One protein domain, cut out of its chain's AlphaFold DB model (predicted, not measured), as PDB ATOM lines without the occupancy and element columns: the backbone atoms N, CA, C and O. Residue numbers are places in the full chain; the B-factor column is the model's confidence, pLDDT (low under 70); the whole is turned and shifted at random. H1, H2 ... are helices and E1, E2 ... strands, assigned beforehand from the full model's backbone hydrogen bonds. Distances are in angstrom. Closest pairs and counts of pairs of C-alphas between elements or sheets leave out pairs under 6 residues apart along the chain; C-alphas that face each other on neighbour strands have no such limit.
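AT A GLANCE: This is residues 3 to 165 of the 165 residues of the protein "DUF1329 domain-containing protein" of Deltaproteobacteria bacterium (UniProt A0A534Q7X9). What shape does one see first? One curved, twisted sheet of seven strands, E1 to E7, makes a wall, and from it a C-terminal arm leads away to two short helices, H1 and H2, that pack on no part of the sheet. Residues 145 to 153 and 155 to 161 stick out free. What is it built of? The 163 printed residues hold seven named strands followed by two named helices; the class is mostly strand, but only 73 residues, under half, are in named elements. The antiparallel sheet has the order E1 E2 E3 E4 E5 E6 E7, and the whole is only just compact, close to loose, with a radius of gyration of the C-alphas of 18.0 A and spans of 43 by 39 by 32 A.

HOW THE PARTS SIT: How does the sheet begin? E1, residues 3 to 13, is an edge strand and bends by 84 degrees at residue 10. It forms a hairpin with E2, residues 37 to 47, where N 4 and O 45 are 2.9 A apart, within hydrogen-bond range. How does it go on? E3, residues 57 to 63, E4, residues 71 to 75, E5, residues 81 to 92, E6, residues 108 to 118, and E7, residues 123 to 128, complete a meander, each strand the antiparallel neighbour of the one before. Pairs within hydrogen-bond range are N 42 and O 62 at 2.8 A, N 59 and O 73 at 2.8 A, N 72 and O 85 at 2.9 A, N 84 and O 117 at 2.9 A, and N 116 and O 125 at 3.0 A. Where are the helices? H1, residues 152 to 155, and H2, residues 157 to 162, are not on the sheet; they are close but not clearly touching, the closest C-alphas being those of Trp 154 and Leu 160 at 7.0 A. In H2 every O i to N i+4 pair is within hydrogen-bond range; H1 is too short for such a pair.

IN THESE COORDINATES: Where does E1 begin? C-alpha 3 is at (22.484, -0.321, 24.711). Which strands are long? From first to last C-alpha E5 measures 33.2 A, E6 28.9 A and E2 28.7 A. Where does H2 end? C-alpha 162 is at (36.046, -32.699, 45.740).

THE WHOLE: How far does it reach? The two C-alphas farthest apart, those of Gly 7 and His 165, are 51.2 A apart. Which links are long? E1 to E2, E5 to E6 and E7 to H1 are long links, and the printed part has no cut. Where is confidence low? Residues 98 to 101 and residue 165 have a pLDDT under 70.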
ATOM      1  N   TRP A   3      23.373  -0.986  23.765       97.94
ATOM      2  CA  TRP A   3      22.484  -0.321  24.711       97.94
ATOM      3  C   TRP A   3      21.739   0.827  24.049       97.94
ATOM      4  O   TRP A   3      22.322   1.595  23.281       97.94
ATOM      5  N   LYS A   4      20.465   0.978  24.402       98.50
ATOM      6  CA  LYS A   4      19.612   2.076  23.959       98.50
ATOM      7  C   LYS A   4      18.838   2.639  25.143       98.50
ATOM      8  O   LYS A   4      18.102   1.923  25.815       98.50
ATOM      9  N   PHE A   5      18.981   3.940  25.377       98.50
ATOM     10  CA  PHE A   5      18.153   4.651  26.344       98.50
ATOM     11  C   PHE A   5      16.737   4.813  25.784       98.50
ATOM     12  O   PHE A   5      16.560   5.311  24.670       98.50
ATOM     13  N   LEU A   6      15.739   4.356  26.536       98.50
ATOM     14  CA  LEU A   6      14.330   4.416  26.144       98.50
ATOM     15  C   LEU A   6      13.596   5.612  26.758       98.50
ATOM     16  O   LEU A   6      12.514   5.954  26.291       98.50
ATOM     17  N   GLY A   7      14.179   6.243  27.779       98.50
ATOM     18  CA  GLY A   7      13.595   7.376  28.484       98.50
ATOM     19  C   GLY A   7      13.515   7.146  29.987       98.50
ATOM     20  O   GLY A   7      14.123   6.228  30.538       98.50
ATOM     21  N   GLU A   8      12.743   8.000  30.643       98.50
ATOM     22  CA  GLU A   8      12.490   7.945  32.079       98.50
ATOM     23  C   GLU A   8      11.023   7.611  32.331       98.50
ATOM     24  O   GLU A   8      10.153   7.966  31.531       98.50
ATOM     25  N   ARG A   9      10.733   6.934  33.441       97.12
ATOM     26  CA  ARG A   9       9.354   6.678  33.863       97.12
ATOM     27  C   ARG A   9       9.245   6.541  35.371       97.12
ATOM     28  O   ARG A   9      10.231   6.266  36.049       97.12
ATOM     29  N   ASP A  10       8.024   6.667  35.864       98.19
ATOM     30  CA  ASP A  10       7.691   6.321  37.239       98.19
ATOM     31  C   ASP A  10       7.137   4.893  37.294       98.19
ATOM     32  O   ASP A  10       6.324   4.507  36.453       98.19
ATOM     33  N   LEU A  11       7.561   4.111  38.285       96.81
ATOM     34  CA  LEU A  11       7.014   2.784  38.582       96.81
ATOM     35  C   LEU A  11       6.971   2.543  40.091       96.81
ATOM     36  O   LEU A  11       7.547   3.311  40.852       96.81
ATOM     37  N   LEU A  12       6.282   1.495  40.533       97.00
ATOM     38  CA  LEU A  12       6.394   1.033  41.916       97.00
ATOM     39  C   LEU A  12       7.598   0.111  42.038       97.00
ATOM     40  O   LEU A  12       7.778  -0.711  41.155       97.00
ATOM     41  N   GLY A  13       8.386   0.220  43.100       96.62
ATOM     42  CA  GLY A  13       9.469  -0.705  43.442       96.62
ATOM     43  C   GLY A  13       9.594  -0.855  44.955       96.62
ATOM     44  O   GLY A  13       8.857  -0.204  45.692       96.62
ATOM     45  N   ILE A  14      10.507  -1.712  45.409       97.25
ATOM     46  CA  ILE A  14      10.761  -1.959  46.835       97.25
ATOM     47  C   ILE A  14      12.244  -1.706  47.097       97.25
ATOM     48  O   ILE A  14      13.072  -2.520  46.695       97.25
ATOM     49  N   LEU A  15      12.578  -0.576  47.729       94.56
ATOM     50  CA  LEU A  15      13.939  -0.278  48.198       94.56
ATOM     51  C   LEU A  15      14.030  -0.181  49.729       94.56
ATOM     52  O   LEU A  15      15.131  -0.174  50.280       94.56
ATOM     53  N   HIS A  16      12.885  -0.137  50.412       94.50
ATOM     54  CA  HIS A  16      12.769  -0.120  51.868       94.50
ATOM     55  C   HIS A  16      11.991  -1.333  52.395       94.50
ATOM     56  O   HIS A  16      11.101  -1.177  53.239       94.50
ATOM     57  N   ALA A  17      12.315  -2.539  51.909       95.12
ATOM     58  CA  ALA A  17      11.720  -3.771  52.426       95.12
ATOM     59  C   ALA A  17      11.830  -3.835  53.958       95.12
ATOM     60  O   ALA A  17      12.855  -3.456  54.535       95.12
ATOM     61  N   GLN A  18      10.771  -4.284  54.622       93.69
ATOM     62  CA  GLN A  18      10.654  -4.379  56.071       93.69
ATOM     63  C   GLN A  18      10.903  -5.808  56.552       93.69
ATOM     64  O   GLN A  18      11.571  -5.979  57.577       93.69
ATOM     65  N   HIS A  19      10.458  -6.827  55.810       93.19
ATOM     66  CA  HIS A  19      10.595  -8.219  56.218       93.19
ATOM     67  C   HIS A  19      11.880  -8.841  55.673       93.19
ATOM     68  O   HIS A  19      12.187  -8.807  54.485       93.19
ATOM     69  N   TYR A  20      12.646  -9.443  56.577       90.25
ATOM     70  CA  TYR A  20      13.826 -10.219  56.234       90.25
ATOM     71  C   TYR A  20      13.972 -11.343  57.272       90.25
ATOM     72  O   TYR A  20      14.234 -11.032  58.437       90.25
ATOM     73  N   PRO A  21      13.801 -12.632  56.911       91.00
ATOM     74  CA  PRO A  21      13.531 -13.176  55.571       91.00
ATOM     75  C   PRO A  21      12.211 -12.697  54.943       91.00
ATOM     76  O   PRO A  21      11.350 -12.167  55.643       91.00
ATOM     77  N   VAL A  22      12.054 -12.907  53.629       93.94
ATOM     78  CA  VAL A  22      10.876 -12.457  52.863       93.94
ATOM     79  C   VAL A  22       9.551 -12.890  53.493       93.94
ATOM     80  O   VAL A  22       9.385 -14.042  53.908       93.94
ATOM     81  N   LYS A  23       8.571 -11.986  53.457       95.12
ATOM     82  CA  LYS A  23       7.160 -12.298  53.677       95.12
ATOM     83  C   LYS A  23       6.397 -12.233  52.351       95.12
ATOM     84  O   LYS A  23       6.396 -11.215  51.665       95.12
ATOM     85  N   TRP A  24       5.754 -13.335  51.977       95.94
ATOM     86  CA  TRP A  24       4.908 -13.409  50.781       95.94
ATOM     87  C   TRP A  24       3.495 -12.904  51.089       95.94
ATOM     88  O   TRP A  24       2.997 -13.114  52.192       95.94
ATOM     89  N   HIS A  25       2.841 -12.271  50.117       95.94
ATOM     90  CA  HIS A  25       1.500 -11.719  50.294       95.94
ATOM     91  C   HIS A  25       0.417 -12.816  50.307       95.94
ATOM     92  O   HIS A  25       0.337 -13.642  49.400       95.94
ATOM     93  N   ASP A  26      -0.481 -12.786  51.300       92.50
ATOM     94  CA  ASP A  26      -1.446 -13.871  51.569       92.50
ATOM     95  C   ASP A  26      -2.423 -14.158  50.416       92.50
ATOM     96  O   ASP A  26      -2.874 -15.288  50.236       92.50
ATOM     97  N   LYS A  27      -2.793 -13.129  49.642       92.62
ATOM     98  CA  LYS A  27      -3.772 -13.250  48.538       92.62
ATOM     99  C   LYS A  27      -3.138 -13.330  47.156       92.62
ATOM    100  O   LYS A  27      -3.808 -13.707  46.202       92.62
ATOM    101  N   VAL A  28      -1.889 -12.891  47.042       90.56
ATOM    102  CA  VAL A  28      -1.147 -12.826  45.781       90.56
ATOM    103  C   VAL A  28       0.165 -13.520  46.074       90.56
ATOM    104  O   VAL A  28       1.136 -12.894  46.472       90.56
ATOM    105  N   ASP A  29       0.141 -14.840  45.962       88.50
ATOM    106  CA  ASP A  29       1.156 -15.741  46.510       88.50
ATOM    107  C   ASP A  29       2.559 -15.579  45.899       88.50
ATOM    108  O   ASP A  29       3.530 -16.132  46.430       88.50
ATOM    109  N   TRP A  30       2.667 -14.835  44.796       91.38
ATOM    110  CA  TRP A  30       3.909 -14.438  44.140       91.38
ATOM    111  C   TRP A  30       4.365 -13.015  44.457       91.38
ATOM    112  O   TRP A  30       5.505 -12.687  44.153       91.38
ATOM    113  N   ALA A  31       3.527 -12.163  45.044       94.44
ATOM    114  CA  ALA A  31       3.911 -10.803  45.403       94.44
ATOM    115  C   ALA A  31       4.547 -10.754  46.797       94.44
ATOM    116  O   ALA A  31       4.260 -11.578  47.672       94.44
ATOM    117  N   PHE A  32       5.397  -9.755  47.006       96.56
ATOM    118  CA  PHE A  32       5.997  -9.462  48.304       96.56
ATOM    119  C   PHE A  32       5.003  -8.687  49.178       96.56
ATOM    120  O   PHE A  32       4.348  -7.755  48.697       96.56
ATOM    121  N   ASP A  33       4.894  -9.063  50.453       96.75
ATOM    122  CA  ASP A  33       4.157  -8.293  51.460       96.75
ATOM    123  C   ASP A  33       5.053  -7.173  51.996       96.75
ATOM    124  O   ASP A  33       5.575  -7.233  53.105       96.75
ATOM    125  N   GLU A  34       5.299  -6.188  51.139       96.06
ATOM    126  CA  GLU A  34       6.294  -5.145  51.360       96.06
ATOM    127  C   GLU A  34       5.757  -3.743  51.076       96.06
ATOM    128  O   GLU A  34       4.658  -3.549  50.545       96.06
ATOM    129  N   VAL A  35       6.557  -2.738  51.435       93.44
ATOM    130  CA  VAL A  35       6.263  -1.340  51.123       93.44
ATOM    131  C   VAL A  35       6.604  -1.062  49.660       93.44
ATOM    132  O   VAL A  35       7.766  -0.920  49.287       93.44
ATOM    133  N   TRP A  36       5.565  -0.951  48.834       95.88
ATOM    134  CA  TRP A  36       5.684  -0.524  47.443       95.88
ATOM    135  C   TRP A  36       5.718   1.000  47.358       95.88
ATOM    136  O   TRP A  36       4.764   1.685  47.729       95.88
ATOM    137  N   GLU A  37       6.809   1.536  46.834       96.38
ATOM    138  CA  GLU A  37       7.069   2.971  46.754       96.38
ATOM    139  C   GLU A  37       7.216   3.424  45.303       96.38
ATOM    140  O   GLU A  37       7.680   2.684  44.434       96.38
ATOM    141  N   LYS A  38       6.815   4.666  45.023       97.69
ATOM    142  CA  LYS A  38       6.992   5.262  43.700       97.69
ATOM    143  C   LYS A  38       8.476   5.563  43.477       97.69
ATOM    144  O   LYS A  38       9.051   6.374  44.192       97.69
ATOM    145  N   ARG A  39       9.063   4.954  42.452       97.81
ATOM    146  CA  ARG A  39      10.455   5.116  42.031       97.81
ATOM    147  C   ARG A  39      10.518   5.767  40.655       97.81
ATOM    148  O   ARG A  39       9.785   5.377  39.743       97.81
ATOM    149  N   HIS A  40      11.412   6.735  40.505       98.44
ATOM    150  CA  HIS A  40      11.693   7.372  39.226       98.44
ATOM    151  C   HIS A  40      12.927   6.705  38.602       98.44
ATOM    152  O   HIS A  40      13.995   6.670  39.216       98.44
ATOM    153  N   VAL A  41      12.775   6.125  37.409       98.62
ATOM    154  CA  VAL A  41      13.767   5.212  36.820       98.62
ATOM    155  C   VAL A  41      14.187   5.629  35.412       98.62
ATOM    156  O   VAL A  41      13.388   6.166  34.643       98.62
ATOM    157  N   TYR A  42      15.416   5.284  35.038       98.69
ATOM    158  CA  TYR A  42      15.844   5.187  33.645       98.69
ATOM    159  C   TYR A  42      15.420   3.835  33.060       98.69
ATOM    160  O   TYR A  42      15.656   2.795  33.668       98.69
ATOM    161  N   ALA A  43      14.856   3.822  31.855       98.62
ATOM    162  CA  ALA A  43      14.600   2.602  31.093       98.62
ATOM    163  C   ALA A  43      15.688   2.411  30.027       98.62
ATOM    164  O   ALA A  43      15.865   3.257  29.147       98.62
ATOM    165  N   LEU A  44      16.426   1.301  30.096       98.50
ATOM    166  CA  LEU A  44      17.500   0.981  29.155       98.50
ATOM    167  C   LEU A  44      17.257  -0.373  28.504       98.50
ATOM    168  O   LEU A  44      17.180  -1.391  29.183       98.50
ATOM    169  N   GLU A  45      17.205  -0.394  27.178       98.62
ATOM    170  CA  GLU A  45      17.211  -1.625  26.398       98.62
ATOM    171  C   GLU A  45      18.647  -2.117  26.205       98.62
ATOM    172  O   GLU A  45      19.517  -1.356  25.779       98.62
ATOM    173  N   GLY A  46      18.885  -3.392  26.503       98.00
ATOM    174  CA  GLY A  46      20.147  -4.086  26.296       98.00
ATOM    175  C   GLY A  46      19.972  -5.313  25.412       98.00
ATOM    176  O   GLY A  46      19.188  -6.213  25.728       98.00
ATOM    177  N   VAL A  47      20.745  -5.372  24.330       97.94
ATOM    178  CA  VAL A  47      20.843  -6.532  23.437       97.94
ATOM    179  C   VAL A  47      22.217  -7.169  23.609       97.94
ATOM    180  O   VAL A  47      23.253  -6.497  23.562       97.94
ATOM    181  N   SER A  48      22.259  -8.478  23.851       96.38
ATOM    182  CA  SER A  48      23.535  -9.179  23.984       96.38
ATOM    183  C   SER A  48      24.270  -9.227  22.645       96.38
ATOM    184  O   SER A  48      23.676  -9.503  21.612       96.38
ATOM    185  N   LYS A  49      25.593  -9.022  22.678       96.25
ATOM    186  CA  LYS A  49      26.465  -9.222  21.505       96.25
ATOM    187  C   LYS A  49      26.764 -10.701  21.249       96.25
ATOM    188  O   LYS A  49      27.341 -11.045  20.225       96.25
ATOM    189  N   LEU A  50      26.426 -11.565  22.209       94.62
ATOM    190  CA  LEU A  50      26.685 -12.995  22.144       94.62
ATOM    191  C   LEU A  50      25.496 -13.703  21.475       94.62
ATOM    192  O   LEU A  50      24.408 -13.710  22.060       94.62
ATOM    193  N   PRO A  51      25.679 -14.338  20.305       89.00
ATOM    194  CA  PRO A  51      24.591 -14.989  19.575       89.00
ATOM    195  C   PRO A  51      24.009 -16.205  20.306       89.00
ATOM    196  O   PRO A  51      22.909 -16.642  19.986       89.00
ATOM    197  N   GLN A  52      24.714 -16.763  21.290       92.81
ATOM    198  CA  GLN A  52      24.252 -17.867  22.134       92.81
ATOM    199  C   GLN A  52      23.444 -17.413  23.358       92.81
ATOM    200  O   GLN A  52      22.981 -18.251  24.127       92.81
ATOM    201  N   TYR A  53      23.284 -16.105  23.583       93.88
ATOM    202  CA  TYR A  53      22.536 -15.615  24.738       93.88
ATOM    203  C   TYR A  53      21.056 -16.006  24.646       93.88
ATOM    204  O   TYR A  53      20.444 -15.892  23.582       93.88
ATOM    205  N   ALA A  54      20.489 -16.477  25.757       92.69
ATOM    206  CA  ALA A  54      19.156 -17.081  25.773       92.69
ATOM    207  C   ALA A  54      18.026 -16.083  25.462       92.69
ATOM    208  O   ALA A  54      17.028 -16.459  24.856       92.69
ATOM    209  N   TYR A  55      18.188 -14.817  25.850       95.81
ATOM    210  CA  TYR A  55      17.167 -13.775  25.706       95.81
ATOM    211  C   TYR A  55      17.433 -12.913  24.470       95.81
ATOM    212  O   TYR A  55      18.594 -12.644  24.159       95.81
ATOM    213  N   GLY A  56      16.381 -12.452  23.784       96.44
ATOM    214  CA  GLY A  56      16.531 -11.555  22.633       96.44
ATOM    215  C   GLY A  56      16.966 -10.155  23.060       96.44
ATOM    216  O   GLY A  56      17.941  -9.617  22.537       96.44
ATOM    217  N   LYS A  57      16.298  -9.589  24.070       97.62
ATOM    218  CA  LYS A  57      16.688  -8.324  24.712       97.62
ATOM    219  C   LYS A  57      16.220  -8.257  26.161       97.62
ATOM    220  O   LYS A  57      15.400  -9.062  26.605       97.62
ATOM    221  N   ARG A  58      16.721  -7.265  26.890       98.19
ATOM    222  CA  ARG A  58      16.233  -6.890  28.221       98.19
ATOM    223  C   ARG A  58      15.941  -5.401  28.271       98.19
ATOM    224  O   ARG A  58      16.672  -4.637  27.653       98.19
ATOM    225  N   VAL A  59      14.931  -4.994  29.030       98.56
ATOM    226  CA  VAL A  59      14.763  -3.601  29.452       98.56
ATOM    227  C   VAL A  59      15.016  -3.537  30.949       98.56
ATOM    228  O   VAL A  59      14.268  -4.112  31.735       98.56
ATOM    229  N   LEU A  60      16.105  -2.876  31.329       98.56
ATOM    230  CA  LEU A  60      16.456  -2.617  32.718       98.56
ATOM    231  C   LEU A  60      15.801  -1.311  33.151       98.56
ATOM    232  O   LEU A  60      15.941  -0.294  32.468       98.56
ATOM    233  N   PHE A  61      15.126  -1.337  34.294       98.56
ATOM    234  CA  PHE A  61      14.615  -0.139  34.941       98.56
ATOM    235  C   PHE A  61      15.549   0.216  36.084       98.56
ATOM    236  O   PHE A  61      15.512  -0.450  37.109       98.56
ATOM    237  N   ILE A  62      16.414   1.204  35.873       98.38
ATOM    238  CA  ILE A  62      17.455   1.611  36.821       98.38
ATOM    239  C   ILE A  62      16.934   2.778  37.655       98.38
ATOM    240  O   ILE A  62      16.632   3.839  37.112       98.38
ATOM    241  N   ASP A  63      16.832   2.585  38.961       97.94
ATOM    242  CA  ASP A  63      16.423   3.613  39.912       97.94
ATOM    243  C   ASP A  63      17.405   4.791  39.934       97.94
ATOM    244  O   ASP A  63      18.619   4.599  39.983       97.94
ATOM    245  N   LYS A  64      16.881   6.021  39.887       97.69
ATOM    246  CA  LYS A  64      17.711   7.232  39.757       97.69
ATOM    247  C   LYS A  64      18.410   7.655  41.045       97.69
ATOM    248  O   LYS A  64      19.320   8.477  40.976       97.69
ATOM    249  N   GLU A  65      18.005   7.122  42.193       95.44
ATOM    250  CA  GLU A  65      18.596   7.474  43.487       95.44
ATOM    251  C   GLU A  65      19.629   6.431  43.916       95.44
ATOM    252  O   GLU A  65      20.728   6.777  44.339       95.44
ATOM    253  N   THR A  66      19.295   5.151  43.756       94.00
ATOM    254  CA  THR A  66      20.095   4.027  44.262       94.00
ATOM    255  C   THR A  66      20.894   3.296  43.191       94.00
ATOM    256  O   THR A  66      21.745   2.475  43.527       94.00
ATOM    257  N   TRP A  67      20.612   3.546  41.907       95.75
ATOM    258  CA  TRP A  67      21.151   2.791  40.767       95.75
ATOM    259  C   TRP A  67      20.820   1.289  40.787       95.75
ATOM    260  O   TRP A  67      21.343   0.522  39.975       95.75
ATOM    261  N   GLY A  68      19.924   0.864  41.684       95.75
ATOM    262  CA  GLY A  68      19.374  -0.483  41.724       95.75
ATOM    263  C   GLY A  68      18.428  -0.747  40.554       95.75
ATOM    264  O   GLY A  68      17.951   0.172  39.890       95.75
ATOM    265  N   ILE A  69      18.138  -2.022  40.295       97.62
ATOM    266  CA  ILE A  69      17.247  -2.444  39.208       97.62
ATOM    267  C   ILE A  69      15.993  -3.067  39.828       97.62
ATOM    268  O   ILE A  69      15.966  -4.283  40.008       97.62
ATOM    269  N   PRO A  70      14.952  -2.296  40.192       97.06
ATOM    270  CA  PRO A  70      13.731  -2.868  40.761       97.06
ATOM    271  C   PRO A  70      13.029  -3.841  39.800       97.06
ATOM    272  O   PRO A  70      12.481  -4.845  40.248       97.06
ATOM    273  N   TYR A  71      13.098  -3.582  38.486       97.69
ATOM    274  CA  TYR A  71      12.468  -4.409  37.453       97.69
ATOM    275  C   TYR A  71      13.403  -4.701  36.285       97.69
ATOM    276  O   TYR A  71      14.193  -3.852  35.862       97.69
ATOM    277  N   THR A  72      13.246  -5.877  35.686       98.50
ATOM    278  CA  THR A  72      13.768  -6.168  34.349       98.50
ATOM    279  C   THR A  72      12.712  -6.862  33.508       98.50
ATOM    280  O   THR A  72      12.296  -7.971  33.839       98.50
ATOM    281  N   ASP A  73      12.358  -6.256  32.378       98.50
ATOM    282  CA  ASP A  73      11.597  -6.948  31.341       98.50
ATOM    283  C   ASP A  73      12.569  -7.758  30.484       98.50
ATOM    284  O   ASP A  73      13.609  -7.261  30.043       98.50
ATOM    285  N   ILE A  74      12.238  -9.015  30.233       98.56
ATOM    286  CA  ILE A  74      13.052  -9.964  29.485       98.56
ATOM    287  C   ILE A  74      12.228 -10.440  28.299       98.56
ATOM    288  O   ILE A  74      11.147 -11.001  28.469       98.56
ATOM    289  N   TYR A  75      12.763 -10.234  27.102       98.44
ATOM    290  CA  TYR A  75      12.111 -10.605  25.856       98.44
ATOM    291  C   TYR A  75      12.759 -11.865  25.290       98.44
ATOM    292  O   TYR A  75      13.978 -12.066  25.399       98.44
ATOM    293  N   ASP A  76      11.946 -12.710  24.673       97.12
ATOM    294  CA  ASP A  76      12.427 -13.859  23.915       97.12
ATOM    295  C   ASP A  76      13.080 -13.430  22.584       97.12
ATOM    296  O   ASP A  76      13.345 -12.253  22.330       97.12
ATOM    297  N   ARG A  77      13.392 -14.411  21.731       94.69
ATOM    298  CA  ARG A  77      14.031 -14.176  20.430       94.69
ATOM    299  C   ARG A  77      13.067 -13.738  19.325       94.69
ATOM    300  O   ARG A  77      13.557 -13.215  18.327       94.69
ATOM    301  N   SER A  78      11.753 -13.930  19.475       95.69
ATOM    302  CA  SER A  78      10.749 -13.349  18.569       95.69
ATOM    303  C   SER A  78      10.465 -11.881  18.901       95.69
ATOM    304  O   SER A  78       9.886 -11.174  18.078       95.69
ATOM    305  N   GLY A  79      10.943 -11.395  20.050       96.00
ATOM    306  CA  GLY A  79      10.774 -10.015  20.493       96.00
ATOM    307  C   GLY A  79       9.519  -9.813  21.335       96.00
ATOM    308  O   GLY A  79       9.129  -8.666  21.564       96.00
ATOM    309  N   GLU A  80       8.909 -10.896  21.814       98.00
ATOM    310  CA  GLU A  80       7.754 -10.868  22.702       98.00
ATOM    311  C   GLU A  80       8.209 -10.826  24.162       98.00
ATOM    312  O   GLU A  80       9.278 -11.330  24.528       98.00
ATOM    313  N   LEU A  81       7.415 -10.169  25.014       98.38
ATOM    314  CA  LEU A  81       7.693 -10.136  26.444       98.38
ATOM    315  C   LEU A  81       7.558 -11.558  26.988       98.38
ATOM    316  O   LEU A  81       6.487 -12.155  26.918       98.38
ATOM    317  N   TRP A  82       8.648 -12.081  27.540       98.38
ATOM    318  CA  TRP A  82       8.669 -13.418  28.109       98.38
ATOM    319  C   TRP A  82       8.579 -13.359  29.624       98.38
ATOM    320  O   TRP A  82       7.689 -13.971  30.205       98.38
ATOM    321  N   LYS A  83       9.479 -12.621  30.280       98.19
ATOM    322  CA  LYS A  83       9.553 -12.621  31.743       98.19
ATOM    323  C   LYS A  83       9.715 -11.235  32.330       98.19
ATOM    324  O   LYS A  83      10.409 -10.402  31.756       98.19
ATOM    325  N   ILE A  84       9.151 -11.031  33.511       98.12
ATOM    326  CA  ILE A  84       9.390  -9.850  34.341       98.12
ATOM    327  C   ILE A  84      10.123 -10.305  35.599       98.12
ATOM    328  O   ILE A  84       9.620 -11.138  36.349       98.12
ATOM    329  N   TRP A  85      11.320  -9.775  35.819       98.19
ATOM    330  CA  TRP A  85      12.071  -9.942  37.060       98.19
ATOM    331  C   TRP A  85      11.766  -8.782  37.999       98.19
ATOM    332  O   TRP A  85      11.873  -7.630  37.577       98.19
ATOM    333  N   ILE A  86      11.453  -9.077  39.258       98.00
ATOM    334  CA  ILE A  86      11.175  -8.091  40.303       98.00
ATOM    335  C   ILE A  86      12.079  -8.379  41.501       98.00
ATOM    336  O   ILE A  86      12.174  -9.529  41.943       98.00
ATOM    337  N   ASN A  87      12.740  -7.340  42.009       97.62
ATOM    338  CA  ASN A  87      13.581  -7.429  43.201       97.62
ATOM    339  C   ASN A  87      12.858  -6.858  44.427       97.62
ATOM    340  O   ASN A  87      12.309  -5.758  44.368       97.62
ATOM    341  N   ASP A  88      12.911  -7.606  45.526       97.12
ATOM    342  CA  ASP A  88      12.598  -7.149  46.876       97.12
ATOM    343  C   ASP A  88      13.923  -6.759  47.542       97.12
ATOM    344  O   ASP A  88      14.831  -7.588  47.606       97.12
ATOM    345  N   VAL A  89      14.092  -5.490  47.930       95.94
ATOM    346  CA  VAL A  89      15.376  -4.956  48.410       95.94
ATOM    347  C   VAL A  89      15.175  -4.020  49.597       95.94
ATOM    348  O   VAL A  89      14.240  -3.223  49.651       95.94
ATOM    349  N   SER A  90      16.115  -4.076  50.538       93.88
ATOM    350  CA  SER A  90      16.330  -3.043  51.554       93.88
ATOM    351  C   SER A  90      17.794  -2.619  51.584       93.88
ATOM    352  O   SER A  90      18.664  -3.427  51.276       93.88
ATOM    353  N   TYR A  91      18.083  -1.382  51.975       93.69
ATOM    354  CA  TYR A  91      19.450  -0.912  52.217       93.69
ATOM    355  C   TYR A  91      19.693  -0.821  53.721       93.69
ATOM    356  O   TYR A  91      18.927  -0.175  54.435       93.69
ATOM    357  N   ARG A  92      20.683  -1.564  54.227       91.25
ATOM    358  CA  ARG A  92      20.940  -1.722  55.669       91.25
ATOM    359  C   ARG A  92      22.419  -2.014  55.924       91.25
ATOM    360  O   ARG A  92      23.124  -2.475  55.035       91.25
ATOM    361  N   LYS A  93      22.890  -1.824  57.161       92.50
ATOM    362  CA  LYS A  93      24.252  -2.225  57.584       92.50
ATOM    363  C   LYS A  93      24.376  -3.699  57.983       92.50
ATOM    364  O   LYS A  93      25.475  -4.205  58.152       92.50
ATOM    365  N   LYS A  94      23.255  -4.398  58.160       89.50
ATOM    366  CA  LYS A  94      23.175  -5.824  58.510       89.50
ATOM    367  C   LYS A  94      21.942  -6.430  57.845       89.50
ATOM    368  O   LYS A  94      20.950  -5.720  57.680       89.50
ATOM    369  N   ALA A  95      21.984  -7.722  57.514       84.56
ATOM    370  CA  ALA A  95      20.891  -8.397  56.803       84.56
ATOM    371  C   ALA A  95      19.541  -8.276  57.543       84.56
ATOM    372  O   ALA A  95      18.539  -7.851  56.970       84.56
ATOM    373  N   PHE A  96      19.522  -8.575  58.846       81.81
ATOM    374  CA  PHE A  96      18.355  -8.405  59.715       81.81
ATOM    375  C   PHE A  96      18.760  -8.251  61.186       81.81
ATOM    376  O   PHE A  96      19.898  -8.524  61.578       81.81
ATOM    377  N   GLU A  97      17.837  -7.782  62.027       75.62
ATOM    378  CA  GLU A  97      18.069  -7.700  63.470       75.62
ATOM    379  C   GLU A  97      18.172  -9.097  64.089       75.62
ATOM    380  O   GLU A  97      17.278  -9.921  63.933       75.62
ATOM    381  N   GLY A  98      19.277  -9.379  64.785       68.88
ATOM    382  CA  GLY A  98      19.548 -10.708  65.344       68.88
ATOM    383  C   GLY A  98      20.246 -11.674  64.380       68.88
ATOM    384  O   GLY A  98      20.560 -12.793  64.781       68.88
ATOM    385  N   ALA A  99      20.548 -11.249  63.147       68.69
ATOM    386  CA  ALA A  99      21.467 -11.967  62.273       68.69
ATOM    387  C   ALA A  99      22.840 -12.075  62.949       68.69
ATOM    388  O   ALA A  99      23.452 -11.071  63.320       68.69
ATOM    389  N   ASN A 100      23.342 -13.295  63.109       64.19
ATOM    390  CA  ASN A 100      24.657 -13.519  63.686       64.19
ATOM    391  C   ASN A 100      25.751 -13.130  62.670       64.19
ATOM    392  O   ASN A 100      25.907 -13.791  61.648       64.19
ATOM    393  N   VAL A 101      26.551 -12.116  63.029       69.06
ATOM    394  CA  VAL A 101      28.013 -11.964  62.799       69.06
ATOM    395  C   VAL A 101      28.570 -10.983  61.737       69.06
ATOM    396  O   VAL A 101      29.789 -10.869  61.680       69.06
ATOM    397  N   ILE A 102      27.810 -10.181  60.969       83.12
ATOM    398  CA  ILE A 102      28.456  -9.114  60.147       83.12
ATOM    399  C   ILE A 102      27.633  -7.824  60.095       83.12
ATOM    400  O   ILE A 102      26.506  -7.812  59.607       83.12
ATOM    401  N   GLU A 103      28.239  -6.737  60.572       90.06
ATOM    402  CA  GLU A 103      27.786  -5.363  60.361       90.06
ATOM    403  C   GLU A 103      28.780  -4.656  59.432       90.06
ATOM    404  O   GLU A 103      29.996  -4.745  59.619       90.06
ATOM    405  N   TYR A 104      28.254  -3.997  58.406       91.81
ATOM    406  CA  TYR A 104      29.004  -3.264  57.396       91.81
ATOM    407  C   TYR A 104      29.118  -1.785  57.772       91.81
ATOM    408  O   TYR A 104      28.256  -1.233  58.455       91.81
ATOM    409  N   GLU A 105      30.196  -1.140  57.328       93.75
ATOM    410  CA  GLU A 105      30.418   0.291  57.562       93.75
ATOM    411  C   GLU A 105      29.327   1.140  56.893       93.75
ATOM    412  O   GLU A 105      28.722   1.999  57.545       93.75
ATOM    413  N   ASP A 106      29.027   0.821  55.635       93.75
ATOM    414  CA  ASP A 106      28.005   1.458  54.810       93.75
ATOM    415  C   ASP A 106      26.730   0.612  54.714       93.75
ATOM    416  O   ASP A 106      26.723  -0.595  54.977       93.75
ATOM    417  N   GLU A 107      25.631   1.250  54.309       93.31
ATOM    418  CA  GLU A 107      24.427   0.520  53.926       93.31
ATOM    419  C   GLU A 107      24.645  -0.212  52.600       93.31
ATOM    420  O   GLU A 107      25.041   0.375  51.593       93.31
ATOM    421  N   LEU A 108      24.351  -1.509  52.602       94.06
ATOM    422  CA  LEU A 108      24.422  -2.373  51.432       94.06
ATOM    423  C   LEU A 108      23.012  -2.851  51.070       94.06
ATOM    424  O   LEU A 108      22.157  -2.953  51.956       94.06
ATOM    425  N   PRO A 109      22.740  -3.135  49.785       94.25
ATOM    426  CA  PRO A 109      21.468  -3.725  49.396       94.25
ATOM    427  C   PRO A 109      21.390  -5.137  49.972       94.25
ATOM    428  O   PRO A 109      22.329  -5.892  49.840       94.25
ATOM    429  N   PHE A 110      20.278  -5.526  50.565       93.94
ATOM    430  CA  PHE A 110      19.983  -6.894  50.968       93.94
ATOM    431  C   PHE A 110      18.650  -7.268  50.344       93.94
ATOM    432  O   PHE A 110      17.663  -6.559  50.553       93.94
ATOM    433  N   ALA A 111      18.621  -8.360  49.579       94.62
ATOM    434  CA  ALA A 111      17.415  -8.803  48.891       94.62
ATOM    435  C   ALA A 111      16.797 -10.016  49.603       94.62
ATOM    436  O   ALA A 111      17.354 -11.111  49.465       94.62
ATOM    437  N   PRO A 112      15.685  -9.863  50.354       94.12
ATOM    438  CA  PRO A 112      15.000 -10.983  51.000       94.12
ATOM    439  C   PRO A 112      14.437 -11.987  49.988       94.12
ATOM    440  O   PRO A 112      14.267 -13.171  50.297       94.12
ATOM    441  N   ALA A 113      14.116 -11.519  48.779       95.75
ATOM    442  CA  ALA A 113      13.608 -12.350  47.708       95.75
ATOM    443  C   ALA A 113      13.747 -11.724  46.319       95.75
ATOM    444  O   ALA A 113      14.026 -10.543  46.129       95.75
ATOM    445  N   ILE A 114      13.504 -12.572  45.328       96.88
ATOM    446  CA  ILE A 114      13.314 -12.203  43.929       96.88
ATOM    447  C   ILE A 114      12.145 -13.009  43.370       96.88
ATOM    448  O   ILE A 114      11.892 -14.145  43.793       96.88
ATOM    449  N   VAL A 115      11.455 -12.439  42.387       97.56
ATOM    450  CA  VAL A 115      10.419 -13.143  41.629       97.56
ATOM    451  C   VAL A 115      10.635 -12.933  40.148       97.56
ATOM    452  O   VAL A 115      10.936 -11.834  39.688       97.56
ATOM    453  N   MET A 116      10.459 -14.012  39.398       97.62
ATOM    454  CA  MET A 116      10.403 -13.990  37.949       97.62
ATOM    455  C   MET A 116       9.020 -14.463  37.516       97.62
ATOM    456  O   MET A 116       8.654 -15.609  37.767       97.62
ATOM    457  N   ILE A 117       8.266 -13.585  36.868       97.19
ATOM    458  CA  ILE A 117       6.936 -13.871  36.331       97.19
ATOM    459  C   ILE A 117       7.099 -14.214  34.856       97.19
ATOM    460  O   ILE A 117       7.635 -13.402  34.105       97.19
ATOM    461  N   ASP A 118       6.677 -15.405  34.447       97.56
ATOM    462  CA  ASP A 118       6.608 -15.824  33.052       97.56
ATOM    463  C   ASP A 118       5.254 -15.399  32.469       97.56
ATOM    464  O   ASP A 118       4.203 -15.897  32.872       97.56
ATOM    465  N   MET A 119       5.286 -14.446  31.539       97.19
ATOM    466  CA  MET A 119       4.105 -13.864  30.900       97.19
ATOM    467  C   MET A 119       3.518 -14.761  29.808       97.19
ATOM    468  O   MET A 119       2.385 -14.544  29.397       97.19
ATOM    469  N   GLN A 120       4.280 -15.746  29.322       97.19
ATOM    470  CA  GLN A 120       3.855 -16.647  28.248       97.19
ATOM    471  C   GLN A 120       3.234 -17.929  28.803       97.19
ATOM    472  O   GLN A 120       2.306 -18.476  28.214       97.19
ATOM    473  N   LEU A 121       3.748 -18.409  29.937       96.56
ATOM    474  CA  LEU A 121       3.264 -19.605  30.629       96.56
ATOM    475  C   LEU A 121       2.458 -19.298  31.899       96.56
ATOM    476  O   LEU A 121       2.101 -20.230  32.617       96.56
ATOM    477  N   GLU A 122       2.213 -18.019  32.189       94.25
ATOM    478  CA  GLU A 122       1.377 -17.528  33.292       94.25
ATOM    479  C   GLU A 122       1.728 -18.123  34.668       94.25
ATOM    480  O   GLU A 122       0.859 -18.466  35.469       94.25
ATOM    481  N   HIS A 123       3.022 -18.244  34.976       95.19
ATOM    482  CA  HIS A 123       3.478 -18.713  36.286       95.19
ATOM    483  C   HIS A 123       4.599 -17.847  36.854       95.19
ATOM    484  O   HIS A 123       5.352 -17.206  36.125       95.19
ATOM    485  N   ALA A 124       4.751 -17.870  38.177       96.31
ATOM    486  CA  ALA A 124       5.817 -17.165  38.875       96.31
ATOM    487  C   ALA A 124       6.806 -18.147  39.514       96.31
ATOM    488  O   ALA A 124       6.422 -19.102  40.188       96.31
ATOM    489  N   THR A 125       8.097 -17.879  39.338       96.44
ATOM    490  CA  THR A 125       9.170 -18.519  40.102       96.44
ATOM    491  C   THR A 125       9.575 -17.596  41.242       96.44
ATOM    492  O   THR A 125       9.955 -16.449  41.009       96.44
ATOM    493  N   LYS A 126       9.514 -18.114  42.468       95.69
ATOM    494  CA  LYS A 126       9.841 -17.392  43.702       95.69
ATOM    495  C   LYS A 126      11.165 -17.897  44.256       95.69
ATOM    496  O   LYS A 126      11.348 -19.110  44.351       95.69
ATOM    497  N   ALA A 127      12.050 -16.998  44.673       95.12
ATOM    498  CA  ALA A 127      13.232 -17.373  45.441       95.12
ATOM    499  C   ALA A 127      13.298 -16.569  46.740       95.12
ATOM    500  O   ALA A 127      13.313 -15.342  46.712       95.12
ATOM    501  N   SER A 128      13.340 -17.282  47.865       94.62
ATOM    502  CA  SER A 128      13.562 -16.720  49.200       94.62
ATOM    503  C   SER A 128      15.051 -16.747  49.531       94.62
ATOM    504  O   SER A 128      15.707 -17.777  49.353       94.62
ATOM    505  N   LEU A 129      15.569 -15.620  50.008       92.31
ATOM    506  CA  LEU A 129      16.979 -15.358  50.270       92.31
ATOM    507  C   LEU A 129      17.098 -14.680  51.654       92.31
ATOM    508  O   LEU A 129      16.920 -13.472  51.751       92.31
ATOM    509  N   PRO A 130      17.372 -15.413  52.745       89.81
ATOM    510  CA  PRO A 130      17.747 -16.822  52.812       89.81
ATOM    511  C   PRO A 130      16.575 -17.777  52.558       89.81
ATOM    512  O   PRO A 130      15.398 -17.445  52.713       89.81
ATOM    513  N   SER A 131      16.913 -19.014  52.197       88.94
ATOM    514  CA  SER A 131      15.924 -20.081  52.048       88.94
ATOM    515  C   SER A 131      15.342 -20.467  53.414       88.94
ATOM    516  O   SER A 131      16.105 -20.661  54.363       88.94
ATOM    517  N   PRO A 132      14.020 -20.705  53.520       86.88
ATOM    518  CA  PRO A 132      13.393 -21.152  54.766       86.88
ATOM    519  C   PRO A 132      13.902 -22.522  55.245       86.88
ATOM    520  O   PRO A 132      13.630 -22.919  56.374       86.88
ATOM    521  N   ARG A 133      14.644 -23.259  54.404       88.94
ATOM    522  CA  ARG A 133      15.294 -24.523  54.782       88.94
ATOM    523  C   ARG A 133      16.514 -24.334  55.692       88.94
ATOM    524  O   ARG A 133      16.947 -25.312  56.290       88.94
ATOM    525  N   PHE A 134      17.049 -23.118  55.792       84.12
ATOM    526  CA  PHE A 134      18.228 -22.798  56.597       84.12
ATOM    527  C   PHE A 134      17.904 -21.651  57.570       84.12
ATOM    528  O   PHE A 134      18.286 -20.502  57.337       84.12
ATOM    529  N   PRO A 135      17.129 -21.923  58.635       79.06
ATOM    530  CA  PRO A 135      16.731 -20.893  59.587       79.06
ATOM    531  C   PRO A 135      17.953 -20.314  60.313       79.06
ATOM    532  O   PRO A 135      18.794 -21.058  60.812       79.06
ATOM    533  N   GLY A 136      18.027 -18.985  60.398       77.06
ATOM    534  CA  GLY A 136      19.115 -18.260  61.068       77.06
ATOM    535  C   GLY A 136      20.286 -17.864  60.164       77.06
ATOM    536  O   GLY A 136      21.102 -17.044  60.583       77.06
ATOM    537  N   GLU A 137      20.349 -18.374  58.930       83.69
ATOM    538  CA  GLU A 137      21.338 -17.928  57.943       83.69
ATOM    539  C   GLU A 137      21.078 -16.487  57.493       83.69
ATOM    540  O   GLU A 137      19.929 -16.059  57.388       83.69
ATOM    541  N   GLN A 138      22.142 -15.744  57.172       84.75
ATOM    542  CA  GLN A 138      21.996 -14.369  56.676       84.75
ATOM    543  C   GLN A 138      21.518 -14.321  55.225       84.75
ATOM    544  O   GLN A 138      20.878 -13.360  54.819       84.75
ATOM    545  N   GLY A 139      21.853 -15.339  54.427       86.50
ATOM    546  CA  GLY A 139      21.533 -15.415  52.998       86.50
ATOM    547  C   GLY A 139      22.412 -14.541  52.096       86.50
ATOM    548  O   GLY A 139      22.673 -14.934  50.962       86.50
ATOM    549  N   TRP A 140      22.913 -13.408  52.592       89.00
ATOM    550  CA  TRP A 140      23.772 -12.482  51.851       89.00
ATOM    551  C   TRP A 140      25.014 -12.101  52.650       89.00
ATOM    552  O   TRP A 140      24.921 -11.725  53.815       89.00
ATOM    553  N   TYR A 141      26.172 -12.150  51.987       89.56
ATOM    554  CA  TYR A 141      27.473 -11.836  52.574       89.56
ATOM    555  C   TYR A 141      28.295 -11.003  51.588       89.56
ATOM    556  O   TYR A 141      28.772 -11.499  50.568       89.56
ATOM    557  N   TYR A 142      28.496  -9.728  51.899       91.56
ATOM    558  CA  TYR A 142      29.347  -8.824  51.130       91.56
ATOM    559  C   TYR A 142      30.803  -8.928  51.574       91.56
ATOM    560  O   TYR A 142      31.092  -9.009  52.770       91.56
ATOM    561  N   HIS A 143      31.726  -8.908  50.609       90.88
ATOM    562  CA  HIS A 143      33.178  -8.871  50.835       90.88
ATOM    563  C   HIS A 143      33.737 -10.026  51.695       90.88
ATOM    564  O   HIS A 143      34.757  -9.866  52.360       90.88
ATOM    565  N   GLN A 144      33.079 -11.194  51.699       89.62
ATOM    566  CA  GLN A 144      33.515 -12.364  52.480       89.62
ATOM    567  C   GLN A 144      34.190 -13.466  51.647       89.62
ATOM    568  O   GLN A 144      34.582 -14.473  52.222       89.62
ATOM    569  N   GLY A 145      34.351 -13.295  50.326       87.56
ATOM    570  CA  GLY A 145      34.840 -14.348  49.418       87.56
ATOM    571  C   GLY A 145      36.149 -15.002  49.873       87.56
ATOM    572  O   GLY A 145      36.170 -16.197  50.153       87.56
ATOM    573  N   GLU A 146      37.213 -14.212  50.054       87.50
ATOM    574  CA  GLU A 146      38.513 -14.726  50.516       87.50
ATOM    575  C   GLU A 146      38.434 -15.373  51.907       87.50
ATOM    576  O   GLU A 146      38.985 -16.449  52.125       87.50
ATOM    577  N   LYS A 147      37.698 -14.757  52.843       87.31
ATOM    578  CA  LYS A 147      37.510 -15.285  54.209       87.31
ATOM    579  C   LYS A 147      36.757 -16.614  54.223       87.31
ATOM    580  O   LYS A 147      37.001 -17.438  55.097       87.31
ATOM    581  N   ALA A 148      35.858 -16.813  53.264       85.38
ATOM    582  CA  ALA A 148      35.111 -18.047  53.068       85.38
ATOM    583  C   ALA A 148      35.882 -19.089  52.232       85.38
ATOM    584  O   ALA A 148      35.338 -20.150  51.944       85.38
ATOM    585  N   GLY A 149      37.124 -18.801  51.819       86.38
ATOM    586  CA  GLY A 149      37.916 -19.688  50.961       86.38
ATOM    587  C   GLY A 149      37.410 -19.773  49.516       86.38
ATOM    588  O   GLY A 149      37.821 -20.664  48.778       86.38
ATOM    589  N   ILE A 150      36.532 -18.855  49.102       86.75
ATOM    590  CA  ILE A 150      36.006 -18.766  47.736       86.75
ATOM    591  C   ILE A 150      37.004 -17.954  46.903       86.75
ATOM    592  O   ILE A 150      36.823 -16.757  46.673       86.75
ATOM    593  N   THR A 151      38.095 -18.608  46.509       88.06
ATOM    594  CA  THR A 151      39.142 -18.068  45.630       88.06
ATOM    595  C   THR A 151      39.002 -18.625  44.211       88.06
ATOM    596  O   THR A 151      38.177 -19.501  43.962       88.06
ATOM    597  N   ASP A 152      39.816 -18.153  43.264       87.75
ATOM    598  CA  ASP A 152      39.790 -18.635  41.873       87.75
ATOM    599  C   ASP A 152      39.949 -20.165  41.767       87.75
ATOM    600  O   ASP A 152      39.287 -20.807  40.947       87.75
ATOM    601  N   ASP A 153      40.747 -20.768  42.654       89.19
ATOM    602  CA  ASP A 153      40.977 -22.219  42.705       89.19
ATOM    603  C   ASP A 153      39.709 -23.016  43.064       89.19
ATOM    604  O   ASP A 153      39.579 -24.190  42.692       89.19
ATOM    605  N   TRP A 154      38.744 -22.375  43.736       88.75
ATOM    606  CA  TRP A 154      37.437 -22.958  44.041       88.75
ATOM    607  C   TRP A 154      36.615 -23.224  42.776       88.75
ATOM    608  O   TRP A 154      35.853 -24.188  42.710       88.75
ATOM    609  N   PHE A 155      36.791 -22.412  41.730       91.25
ATOM    610  CA  PHE A 155      36.018 -22.494  40.488       91.25
ATOM    611  C   PHE A 155      36.650 -23.433  39.450       91.25
ATOM    612  O   PHE A 155      36.535 -23.224  38.241       91.25
ATOM    613  N   THR A 156      37.297 -24.505  39.914       93.06
ATOM    614  CA  THR A 156      37.807 -25.587  39.064       93.06
ATOM    615  C   THR A 156      36.902 -26.815  39.128       93.06
ATOM    616  O   THR A 156      36.269 -27.095  40.145       93.06
ATOM    617  N   VAL A 157      36.866 -27.607  38.050       93.12
ATOM    618  CA  VAL A 157      36.117 -28.882  38.032       93.12
ATOM    619  C   VAL A 157      36.574 -29.796  39.171       93.12
ATOM    620  O   VAL A 157      35.746 -30.413  39.830       93.12
ATOM    621  N   ALA A 158      37.883 -29.852  39.431       92.62
ATOM    622  CA  ALA A 158      38.447 -30.672  40.496       92.62
ATOM    623  C   ALA A 158      37.975 -30.221  41.889       92.62
ATOM    624  O   ALA A 158      37.551 -31.062  42.677       92.62
ATOM    625  N   ALA A 159      37.997 -28.915  42.179       90.25
ATOM    626  CA  ALA A 159      37.506 -28.386  43.451       90.25
ATOM    627  C   ALA A 159      36.010 -28.671  43.650       90.25
ATOM    628  O   ALA A 159      35.619 -29.147  44.714       90.25
ATOM    629  N   LEU A 160      35.189 -28.478  42.611       89.50
ATOM    630  CA  LEU A 160      33.750 -28.763  42.666       89.50
ATOM    631  C   LEU A 160      33.448 -30.251  42.891       89.50
ATOM    632  O   LEU A 160      32.559 -30.578  43.671       89.50
ATOM    633  N   VAL A 161      34.190 -31.153  42.238       91.31
ATOM    634  CA  VAL A 161      34.059 -32.604  42.459       91.31
ATOM    635  C   VAL A 161      34.460 -32.972  43.886       91.31
ATOM    636  O   VAL A 161      33.733 -33.702  44.551       91.31
ATOM    637  N   ASN A 162      35.576 -32.431  44.381       89.12
ATOM    638  CA  ASN A 162      36.046 -32.699  45.740       89.12
ATOM    639  C   ASN A 162      35.077 -32.183  46.815       89.12
ATOM    640  O   ASN A 162      34.938 -32.828  47.846       89.12
ATOM    641  N   ALA A 163      34.394 -31.059  46.580       86.38
ATOM    642  CA  ALA A 163      33.418 -30.489  47.511       86.38
ATOM    643  C   ALA A 163      32.084 -31.263  47.578       86.38
ATOM    644  O   ALA A 163      31.275 -31.010  48.467       86.38
ATOM    645  N   GLY A 164      31.825 -32.166  46.624       80.19
ATOM    646  CA  GLY A 164      30.614 -32.991  46.581       80.19
ATOM    647  C   GLY A 164      30.697 -34.309  47.362       80.19
ATOM    648  O   GLY A 164      29.705 -35.042  47.386       80.19
ATOM    649  N   HIS A 165      31.855 -34.622  47.953       53.03
ATOM    650  CA  HIS A 165      32.117 -35.809  48.775       53.03
ATOM    651  C   HIS A 165      32.124 -35.471  50.267       53.03
ATOM    652  O   HIS A 165      31.691 -36.351  51.046       53.03
TER     653      HIS A 165